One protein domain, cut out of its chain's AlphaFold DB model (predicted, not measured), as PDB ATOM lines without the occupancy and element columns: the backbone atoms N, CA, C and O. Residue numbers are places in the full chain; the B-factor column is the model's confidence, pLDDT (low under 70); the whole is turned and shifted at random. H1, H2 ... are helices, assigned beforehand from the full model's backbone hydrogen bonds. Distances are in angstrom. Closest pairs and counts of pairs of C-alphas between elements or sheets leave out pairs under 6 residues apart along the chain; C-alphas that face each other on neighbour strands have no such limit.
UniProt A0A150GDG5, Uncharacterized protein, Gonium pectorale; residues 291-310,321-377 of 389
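Overview. This is residues 291 to 310 and 321 to 377 of the 389 residues of an uncharacterized protein of Gonium pectorale (UniProt A0A150GDG5). Four crossed helices make a small cluster: H2, H3 and H4 pack on the first part of H1, within residues 291 to 300, while residues 305 to 310, of which 305 to 309 belong to H1, stick out free of the rest. The printed part has 77 residues, with named helices H1 to H4 in chain order and no named strand. It is all helix and compact, with a radius of gyration of the C-alphas of 12.0 A and spans of 32 by 28 by 20 A.

Arrangement. H1, residues 291 to 309, touches H4, residues 359 to 375, with residues 291 to 298 alone; the closest C-alphas, of Ile 294 and Ala 369, are 4.9 A apart. H3, residues 345 to 357, and H2, residues 331 to 339, touch at a steep tilt of 68 degrees, only just short of perpendicular, closest at C-alphas 347 and 338, 4.7 A. In H1, H2, H3 and H4 every O i to N i+4 pair is within hydrogen-bond range.

Along the chain. H1 begins at C-alpha 291 (142.791, 139.139, 144.715) and is 26.3 A long; H4, 24.3 A, ends at C-alpha 375 (134.507, 148.079, 139.537).

Size, cuts and confidence. Residues 311 to 320 are cut out, a 19.0 A gap between C-alphas 310 and 321. Residues 307 to 310, 321 to 329 and 375 to 377 have pLDDT under 70.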
ATOM      1  N   MET A 291     141.744 138.141 144.955       82.88
ATOM      2  CA  MET A 291     142.791 139.139 144.715       82.88
ATOM      3  C   MET A 291     143.897 138.605 143.806       82.88
ATOM      4  O   MET A 291     144.386 139.347 142.965       82.88
ATOM      5  N   ASP A 292     144.230 137.315 143.888       87.06
ATOM      6  CA  ASP A 292     145.218 136.704 142.990       87.06
ATOM      7  C   ASP A 292     144.734 136.726 141.537       87.06
ATOM      8  O   ASP A 292     145.486 137.065 140.625       87.06
ATOM      9  N   PHE A 293     143.448 136.451 141.310       88.56
ATOM     10  CA  PHE A 293     142.855 136.568 139.979       88.56
ATOM     11  C   PHE A 293     142.689 138.022 139.517       88.56
ATOM     12  O   PHE A 293     142.809 138.282 138.321       88.56
ATOM     13  N   ILE A 294     142.430 138.975 140.418       85.31
ATOM     14  CA  ILE A 294     142.439 140.407 140.074       85.31
ATOM     15  C   ILE A 294     143.848 140.818 139.642       85.31
ATOM     16  O   ILE A 294     143.988 141.419 138.583       85.31
ATOM     17  N   ASN A 295     144.887 140.402 140.371       86.19
ATOM     18  CA  ASN A 295     146.280 140.658 140.008       86.19
ATOM     19  C   ASN A 295     146.617 140.084 138.625       86.19
ATOM     20  O   ASN A 295     147.218 140.783 137.818       86.19
ATOM     21  N   VAL A 296     146.150 138.872 138.293       89.44
ATOM     22  CA  VAL A 296     146.283 138.303 136.935       89.44
ATOM     23  C   VAL A 296     145.688 139.240 135.878       89.44
ATOM     24  O   VAL A 296     146.309 139.491 134.845       89.44
ATOM     25  N   VAL A 297     144.482 139.764 136.115       86.75
ATOM     26  CA  VAL A 297     143.810 140.682 135.182       86.75
ATOM     27  C   VAL A 297     144.561 142.013 135.080       86.75
ATOM     28  O   VAL A 297     144.767 142.514 133.972       86.75
ATOM     29  N   THR A 298     145.001 142.573 136.206       84.44
ATOM     30  CA  THR A 298     145.774 143.818 136.257       84.44
ATOM     31  C   THR A 298     147.097 143.670 135.509       84.44
ATOM     32  O   THR A 298     147.375 144.466 134.613       84.44
ATOM     33  N   SER A 299     147.862 142.609 135.775       85.88
ATOM     34  CA  SER A 299     149.128 142.327 135.095       85.88
ATOM     35  C   SER A 299     148.941 142.060 133.600       85.88
ATOM     36  O   SER A 299     149.769 142.497 132.797       85.88
ATOM     37  N   TYR A 300     147.838 141.420 133.191       85.31
ATOM     38  CA  TYR A 300     147.482 141.292 131.773       85.31
ATOM     39  C   TYR A 300     147.272 142.665 131.128       85.31
ATOM     40  O   TYR A 300     147.814 142.942 130.056       85.31
ATOM     41  N   ARG A 301     146.509 143.547 131.786       81.50
ATOM     42  CA  ARG A 301     146.226 144.903 131.295       81.50
ATOM     43  C   ARG A 301     147.494 145.749 131.196       81.50
ATOM     44  O   ARG A 301     147.674 146.444 130.201       81.50
ATOM     45  N   GLU A 302     148.363 145.689 132.198       81.44
ATOM     46  CA  GLU A 302     149.640 146.409 132.213       81.44
ATOM     47  C   GLU A 302     150.593 145.893 131.137       81.44
ATOM     48  O   GLU A 302     151.158 146.686 130.386       81.44
ATOM     49  N   SER A 303     150.703 144.571 130.989       77.12
ATOM     50  CA  SER A 303     151.490 143.949 129.918       77.12
ATOM     51  C   SER A 303     150.972 144.366 128.546       77.12
ATOM     52  O   SER A 303     151.747 144.718 127.661       77.12
ATOM     53  N   PHE A 304     149.651 144.393 128.372       74.12
ATOM     54  CA  PHE A 304     149.027 144.887 127.153       74.12
ATOM     55  C   PHE A 304     149.333 146.370 126.898       74.12
ATOM     56  O   PHE A 304     149.739 146.720 125.790       74.12
ATOM     57  N   ALA A 305     149.198 147.231 127.910       71.12
ATOM     58  CA  ALA A 305     149.507 148.655 127.802       71.12
ATOM     59  C   ALA A 305     150.987 148.894 127.451       71.12
ATOM     60  O   ALA A 305     151.294 149.725 126.599       71.12
ATOM     61  N   ALA A 306     151.902 148.121 128.041       72.31
ATOM     62  CA  ALA A 306     153.329 148.178 127.745       72.31
ATOM     63  C   ALA A 306     153.656 147.701 126.319       72.31
ATOM     64  O   ALA A 306     154.491 148.311 125.650       72.31
ATOM     65  N   VAL A 307     152.991 146.650 125.823       69.00
ATOM     66  CA  VAL A 307     153.141 146.192 124.430       69.00
ATOM     67  C   VAL A 307     152.588 147.231 123.456       69.00
ATOM     68  O   VAL A 307     153.215 147.479 122.433       69.00
ATOM     69  N   GLN A 308     151.463 147.883 123.770       67.50
ATOM     70  CA  GLN A 308     150.943 148.979 122.947       67.50
ATOM     71  C   GLN A 308     151.875 150.194 122.928       67.50
ATOM     72  O   GLN A 308     152.109 150.760 121.863       67.50
ATOM     73  N   ALA A 309     152.428 150.579 124.079       67.62
ATOM     74  CA  ALA A 309     153.339 151.717 124.186       67.62
ATOM     75  C   ALA A 309     154.675 151.487 123.453       67.62
ATOM     76  O   ALA A 309     155.271 152.440 122.960       67.62
ATOM     77  N   ASN A 310     155.128 150.230 123.354       64.56
ATOM     78  CA  ASN A 310     156.392 149.842 122.716       64.56
ATOM     79  C   ASN A 310     156.213 149.168 121.344       64.56
ATOM     80  O   ASN A 310     157.165 148.589 120.813       64.56
ATOM     81  N   PRO A 321     140.783 143.075 127.194       55.84
ATOM     82  CA  PRO A 321     139.562 142.486 127.722       55.84
ATOM     83  C   PRO A 321     138.385 143.393 127.326       55.84
ATOM     84  O   PRO A 321     138.012 144.304 128.053       55.84
ATOM     85  N   GLU A 322     137.840 143.232 126.119       52.31
ATOM     86  CA  GLU A 322     136.829 144.172 125.625       52.31
ATOM     87  C   GLU A 322     135.460 143.986 126.286       52.31
ATOM     88  O   GLU A 322     134.881 142.896 126.284       52.31
ATOM     89  N   THR A 323     134.884 145.109 126.725       54.53
ATOM     90  CA  THR A 323     133.445 145.282 126.946       54.53
ATOM     91  C   THR A 323     132.950 146.599 126.344       54.53
ATOM     92  O   THR A 323     133.204 147.675 126.879       54.53
ATOM     93  N   LYS A 324     132.152 146.491 125.277       42.84
ATOM     94  CA  LYS A 324     131.026 147.398 124.966       42.84
ATOM     95  C   LYS A 324     129.726 146.628 124.676       42.84
ATOM     96  O   LYS A 324     128.659 147.144 124.973       42.84
ATOM     97  N   ASP A 325     129.832 145.348 124.296       41.34
ATOM     98  CA  ASP A 325     128.695 144.428 124.090       41.34
ATOM     99  C   ASP A 325     128.688 143.210 125.043       41.34
ATOM    100  O   ASP A 325     128.162 142.144 124.728       41.34
ATOM    101  N   GLY A 326     129.293 143.324 126.229       43.78
ATOM    102  CA  GLY A 326     129.054 142.366 127.320       43.78
ATOM    103  C   GLY A 326     129.569 140.930 127.127       43.78
ATOM    104  O   GLY A 326     129.159 140.044 127.875       43.78
ATOM    105  N   THR A 327     130.478 140.663 126.183       52.00
ATOM    106  CA  THR A 327     131.147 139.352 126.113       52.00
ATOM    107  C   THR A 327     132.531 139.445 126.742       52.00
ATOM    108  O   THR A 327     133.506 139.716 126.051       52.00
ATOM    109  N   LEU A 328     132.613 139.207 128.054       57.62
ATOM    110  CA  LEU A 328     133.873 139.104 128.802       57.62
ATOM    111  C   LEU A 328     134.779 138.038 128.161       57.62
ATOM    112  O   LEU A 328     134.590 136.831 128.363       57.62
ATOM    113  N   ARG A 329     135.763 138.473 127.366       67.69
ATOM    114  CA  ARG A 329     136.759 137.587 126.752       67.69
ATOM    115  C   ARG A 329     137.856 137.294 127.767       67.69
ATOM    116  O   ARG A 329     138.896 137.932 127.787       67.69
ATOM    117  N   VAL A 330     137.607 136.297 128.608       78.19
ATOM    118  CA  VAL A 330     138.556 135.837 129.639       78.19
ATOM    119  C   VAL A 330     139.559 134.799 129.133       78.19
ATOM    120  O   VAL A 330     140.559 134.530 129.790       78.19
ATOM    121  N   LYS A 331     139.319 134.226 127.946       81.94
ATOM    122  CA  LYS A 331     140.231 133.268 127.310       81.94
ATOM    123  C   LYS A 331     141.614 133.867 126.998       81.94
ATOM    124  O   LYS A 331     142.586 133.242 127.398       81.94
ATOM    125  N   PRO A 332     141.735 135.062 126.390       82.00
ATOM    126  CA  PRO A 332     143.040 135.692 126.178       82.00
ATOM    127  C   PRO A 332     143.847 135.894 127.467       82.00
ATOM    128  O   PRO A 332     145.044 135.639 127.470       82.00
ATOM    129  N   ILE A 333     143.188 136.273 128.570       84.38
ATOM    130  CA  ILE A 333     143.829 136.463 129.883       84.38
ATOM    131  C   ILE A 333     144.381 135.134 130.408       84.38
ATOM    132  O   ILE A 333     145.529 135.059 130.835       84.38
ATOM    133  N   ARG A 334     143.574 134.067 130.334       90.06
ATOM    134  CA  ARG A 334     143.991 132.709 130.708       90.06
ATOM    135  C   ARG A 334     145.193 132.249 129.881       90.06
ATOM    136  O   ARG A 334     146.180 131.793 130.447       90.06
ATOM    137  N   ASP A 335     145.076 132.329 128.558       87.44
ATOM    138  CA  ASP A 335     146.084 131.811 127.631       87.44
ATOM    139  C   ASP A 335     147.408 132.584 127.784       87.44
ATOM    140  O   ASP A 335     148.474 131.974 127.785       87.44
ATOM    141  N   TRP A 336     147.341 133.904 128.005       89.25
ATOM    142  CA  TRP A 336     148.502 134.726 128.357       89.25
ATOM    143  C   TRP A 336     149.134 134.298 129.682       89.25
ATOM    144  O   TRP A 336     150.335 134.052 129.716       89.25
ATOM    145  N   ALA A 337     148.342 134.149 130.749       88.94
ATOM    146  CA  ALA A 337     148.866 133.785 132.064       88.94
ATOM    147  C   ALA A 337     149.587 132.430 132.019       88.94
ATOM    148  O   ALA A 337     150.684 132.289 132.547       88.94
ATOM    149  N   LEU A 338     149.018 131.443 131.318       88.81
ATOM    150  CA  LEU A 338     149.636 130.125 131.150       88.81
ATOM    151  C   LEU A 338     150.921 130.155 130.304       88.81
ATOM    152  O   LEU A 338     151.741 129.245 130.424       88.81
ATOM    153  N   ALA A 339     151.120 131.181 129.473       87.38
ATOM    154  CA  ALA A 339     152.316 131.340 128.650       87.38
ATOM    155  C   ALA A 339     153.519 131.944 129.405       87.38
ATOM    156  O   ALA A 339     154.643 131.815 128.924       87.38
ATOM    157  N   LEU A 340     153.318 132.556 130.581       82.81
ATOM    158  CA  LEU A 340     154.390 133.174 131.386       82.81
ATOM    159  C   LEU A 340     155.322 132.149 132.068       82.81
ATOM    160  O   LEU A 340     156.397 132.504 132.545       82.81
ATOM    161  N   GLY A 341     154.941 130.866 132.065       80.62
ATOM    162  CA  GLY A 341     155.706 129.770 132.662       80.62
ATOM    163  C   GLY A 341     155.425 129.577 134.156       80.62
ATOM    164  O   GLY A 341     155.038 130.497 134.861       80.62
ATOM    165  N   VAL A 342     155.625 128.356 134.661       74.75
ATOM    166  CA  VAL A 342     155.164 127.917 136.001       74.75
ATOM    167  C   VAL A 342     155.786 128.647 137.201       74.75
ATOM    168  O   VAL A 342     155.308 128.473 138.317       74.75
ATOM    169  N   ALA A 343     156.847 129.431 136.990       81.06
ATOM    170  CA  ALA A 343     157.465 130.255 138.029       81.06
ATOM    171  C   ALA A 343     156.751 131.606 138.227       81.06
ATOM    172  O   ALA A 343     156.980 132.269 139.236       81.06
ATOM    173  N   ASP A 344     155.904 132.015 137.280       90.88
ATOM    174  CA  ASP A 344     155.130 133.249 137.366       90.88
ATOM    175  C   ASP A 344     153.876 133.052 138.231       90.88
ATOM    176  O   ASP A 344     153.161 132.052 138.109       90.88
ATOM    177  N   LEU A 345     153.581 134.022 139.099       87.56
ATOM    178  CA  LEU A 345     152.429 133.966 140.002       87.56
ATOM    179  C   LEU A 345     151.094 133.929 139.245       87.56
ATOM    180  O   LEU A 345     150.159 133.269 139.699       87.56
ATOM    181  N   CYS A 346     151.001 134.565 138.074       89.25
ATOM    182  CA  CYS A 346     149.801 134.521 137.245       89.25
ATOM    183  C   CYS A 346     149.598 133.133 136.631       89.25
ATOM    184  O   CYS A 346     148.482 132.606 136.627       89.25
ATOM    185  N   ALA A 347     150.681 132.521 136.144       90.19
ATOM    186  CA  ALA A 347     150.658 131.158 135.622       90.19
ATOM    187  C   ALA A 347     150.304 130.146 136.718       90.19
ATOM    188  O   ALA A 347     149.507 129.237 136.481       90.19
ATOM    189  N   TYR A 348     150.858 130.324 137.921       91.00
ATOM    190  CA  TYR A 348     150.546 129.515 139.096       91.00
ATOM    191  C   TYR A 348     149.068 129.644 139.486       91.00
ATOM    192  O   TYR A 348     148.373 128.631 139.563       91.00
ATOM    193  N   ALA A 349     148.553 130.869 139.644       89.06
ATOM    194  CA  ALA A 349     147.169 131.116 140.043       89.06
ATOM    195  C   ALA A 349     146.161 130.518 139.046       89.06
ATOM    196  O   ALA A 349     145.232 129.814 139.438       89.06
ATOM    197  N   VAL A 350     146.355 130.728 137.741       91.56
ATOM    198  CA  VAL A 350     145.460 130.157 136.719       91.56
ATOM    199  C   VAL A 350     145.649 128.642 136.602       91.56
ATOM    200  O   VAL A 350     144.666 127.902 136.516       91.56
ATOM    201  N   GLY A 351     146.894 128.166 136.609       92.06
ATOM    202  CA  GLY A 351     147.241 126.762 136.413       92.06
ATOM    203  C   GLY A 351     146.768 125.858 137.548       92.06
ATOM    204  O   GLY A 351     146.094 124.860 137.292       92.06
ATOM    205  N   GLU A 352     147.075 126.203 138.797       90.69
ATOM    206  CA  GLU A 352     146.677 125.412 139.966       90.69
ATOM    207  C   GLU A 352     145.164 125.442 140.181       90.69
ATOM    208  O   GLU A 352     144.539 124.400 140.405       90.69
ATOM    209  N   PHE A 353     144.535 126.607 140.003       90.81
ATOM    210  CA  PHE A 353     143.084 126.707 140.084       90.81
ATOM    211  C   PHE A 353     142.397 125.864 139.003       90.81
ATOM    212  O   PHE A 353     141.448 125.130 139.293       90.81
ATOM    213  N   GLN A 354     142.912 125.890 137.768       92.81
ATOM    214  CA  GLN A 354     142.395 125.063 136.681       92.81
ATOM    215  C   GLN A 354     142.581 123.566 136.946       92.81
ATOM    216  O   GLN A 354     141.663 122.795 136.660       92.81
ATOM    217  N   LYS A 355     143.714 123.135 137.512       90.75
ATOM    218  CA  LYS A 355     143.928 121.729 137.895       90.75
ATOM    219  C   LYS A 355     142.936 121.275 138.968       90.75
ATOM    220  O   LYS A 355     142.375 120.189 138.858       90.75
ATOM    221  N   LYS A 356     142.693 122.111 139.983       88.88
ATOM    222  CA  LYS A 356     141.844 121.790 141.144       88.88
ATOM    223  C   LYS A 356     140.344 121.867 140.838       88.88
ATOM    224  O   LYS A 356     139.557 121.097 141.389       88.88
ATOM    225  N   HIS A 357     139.928 122.791 139.972       85.19
ATOM    226  CA  HIS A 357     138.514 123.136 139.775       85.19
ATOM    227  C   HIS A 357     138.008 122.980 138.335       85.19
ATOM    228  O   HIS A 357     136.797 123.052 138.101       85.19
ATOM    229  N   GLY A 358     138.903 122.732 137.380       87.62
ATOM    230  CA  GLY A 358     138.586 122.590 135.964       87.62
ATOM    231  C   GLY A 358     138.461 123.921 135.217       87.62
ATOM    232  O   GLY A 358     138.385 125.015 135.785       87.62
ATOM    233  N   GLU A 359     138.412 123.820 133.891       85.19
ATOM    234  CA  GLU A 359     138.441 124.975 132.990       85.19
ATOM    235  C   GLU A 359     137.207 125.884 133.147       85.19
ATOM    236  O   GLU A 359     137.329 127.105 133.227       85.19
ATOM    237  N   ASN A 360     136.012 125.303 133.297       80.62
ATOM    238  CA  ASN A 360     134.767 126.070 133.427       80.62
ATOM    239  C   ASN A 360     134.745 126.970 134.672       80.62
ATOM    240  O   ASN A 360     134.328 128.126 134.593       80.62
ATOM    241  N   LYS A 361     135.215 126.467 135.822       82.31
ATOM    242  CA  LYS A 361     135.308 127.276 137.046       82.31
ATOM    243  C   LYS A 361     136.382 128.351 136.934       82.31
ATOM    244  O   LYS A 361     136.167 129.459 137.409       82.31
ATOM    245  N   THR A 362     137.478 128.058 136.242       88.25
ATOM    246  CA  THR A 362     138.544 129.032 135.965       88.25
ATOM    247  C   THR A 362     138.028 130.206 135.135       88.25
ATOM    248  O   THR A 362     138.296 131.360 135.459       88.25
ATOM    249  N   TYR A 363     137.207 129.950 134.111       85.06
ATOM    250  CA  TYR A 363     136.581 131.034 133.350       85.06
ATOM    251  C   TYR A 363     135.610 131.865 134.188       85.06
ATOM    252  O   TYR A 363     135.554 133.080 134.012       85.06
ATOM    253  N   ASN A 364     134.865 131.248 135.107       79.94
ATOM    254  CA  ASN A 364     133.990 131.992 136.012       79.94
ATOM    255  C   ASN A 364     134.789 132.856 136.999       79.94
ATOM    256  O   ASN A 364     134.426 134.012 137.201       79.94
ATOM    257  N   ALA A 365     135.895 132.338 137.541       84.94
ATOM    258  CA  ALA A 365     136.823 133.085 138.388       84.94
ATOM    259  C   ALA A 365     137.421 134.296 137.654       84.94
ATOM    260  O   ALA A 365     137.353 135.413 138.159       84.94
ATOM    261  N   LEU A 366     137.906 134.111 136.421       86.50
ATOM    262  CA  LEU A 366     138.416 135.210 135.594       86.50
ATOM    263  C   LEU A 366     137.330 136.228 135.238       86.50
ATOM    264  O   LEU A 366     137.595 137.424 135.234       86.50
ATOM    265  N   ARG A 367     136.097 135.789 134.948       81.56
ATOM    266  CA  ARG A 367     134.982 136.715 134.674       81.56
ATOM    267  C   ARG A 367     134.675 137.564 135.895       81.56
ATOM    268  O   ARG A 367     134.500 138.769 135.755       81.56
ATOM    269  N   LEU A 368     134.625 136.933 137.067       78.94
ATOM    270  CA  LEU A 368     134.427 137.621 138.333       78.94
ATOM    271  C   LEU A 368     135.550 138.633 138.575       78.94
ATOM    272  O   LEU A 368     135.252 139.776 138.882       78.94
ATOM    273  N   ALA A 369     136.807 138.242 138.363       83.50
ATOM    274  CA  ALA A 369     137.970 139.097 138.564       83.50
ATOM    275  C   ALA A 369     138.059 140.273 137.584       83.50
ATOM    276  O   ALA A 369     138.423 141.361 138.001       83.50
ATOM    277  N   VAL A 370     137.683 140.102 136.312       80.00
ATOM    278  CA  VAL A 370     137.620 141.220 135.349       80.00
ATOM    279  C   VAL A 370     136.582 142.251 135.777       80.00
ATOM    280  O   VAL A 370     136.829 143.450 135.727       80.00
ATOM    281  N   VAL A 371     135.410 141.783 136.202       76.12
ATOM    282  CA  VAL A 371     134.307 142.650 136.633       76.12
ATOM    283  C   VAL A 371     134.663 143.315 137.962       76.12
ATOM    284  O   VAL A 371     134.418 144.505 138.124       76.12
ATOM    285  N   ALA A 372     135.293 142.570 138.869       75.44
ATOM    286  CA  ALA A 372     135.849 143.071 140.113       75.44
ATOM    287  C   ALA A 372     136.904 144.145 139.845       75.44
ATOM    288  O   ALA A 372     136.711 145.259 140.281       75.44
ATOM    289  N   GLU A 373     137.948 143.892 139.059       77.31
ATOM    290  CA  GLU A 373     138.977 144.888 138.722       77.31
ATOM    291  C   GLU A 373     138.372 146.162 138.111       77.31
ATOM    292  O   GLU A 373     138.675 147.265 138.560       77.31
ATOM    293  N   ALA A 374     137.425 146.012 137.179       71.38
ATOM    294  CA  ALA A 374     136.762 147.136 136.524       71.38
ATOM    295  C   ALA A 374     135.871 147.978 137.460       71.38
ATOM    296  O   ALA A 374     135.570 149.129 137.147       71.38
ATOM    297  N   THR A 375     135.414 147.413 138.580       66.12
ATOM    298  CA  THR A 375     134.507 148.079 139.537       66.12
ATOM    299  C   THR A 375     135.159 148.361 140.897       66.12
ATOM    300  O   THR A 375     134.675 149.205 141.641       66.12
ATOM    301  N   MET A 376     136.273 147.698 141.219       61.88
ATOM    302  CA  MET A 376     137.008 147.712 142.489       61.88
ATOM    303  C   MET A 376     138.365 148.412 142.360       61.88
ATOM    304  O   MET A 376     139.343 147.952 142.945       61.88
ATOM    305  N   GLY A 377     138.463 149.533 141.648       55.03
ATOM    306  CA  GLY A 377     139.708 150.314 141.567       55.03
ATOM    307  C   GLY A 377     140.401 150.633 142.912       55.03
ATOM    308  O   GLY A 377     141.534 151.085 142.881       55.03
TER     309      GLY A 377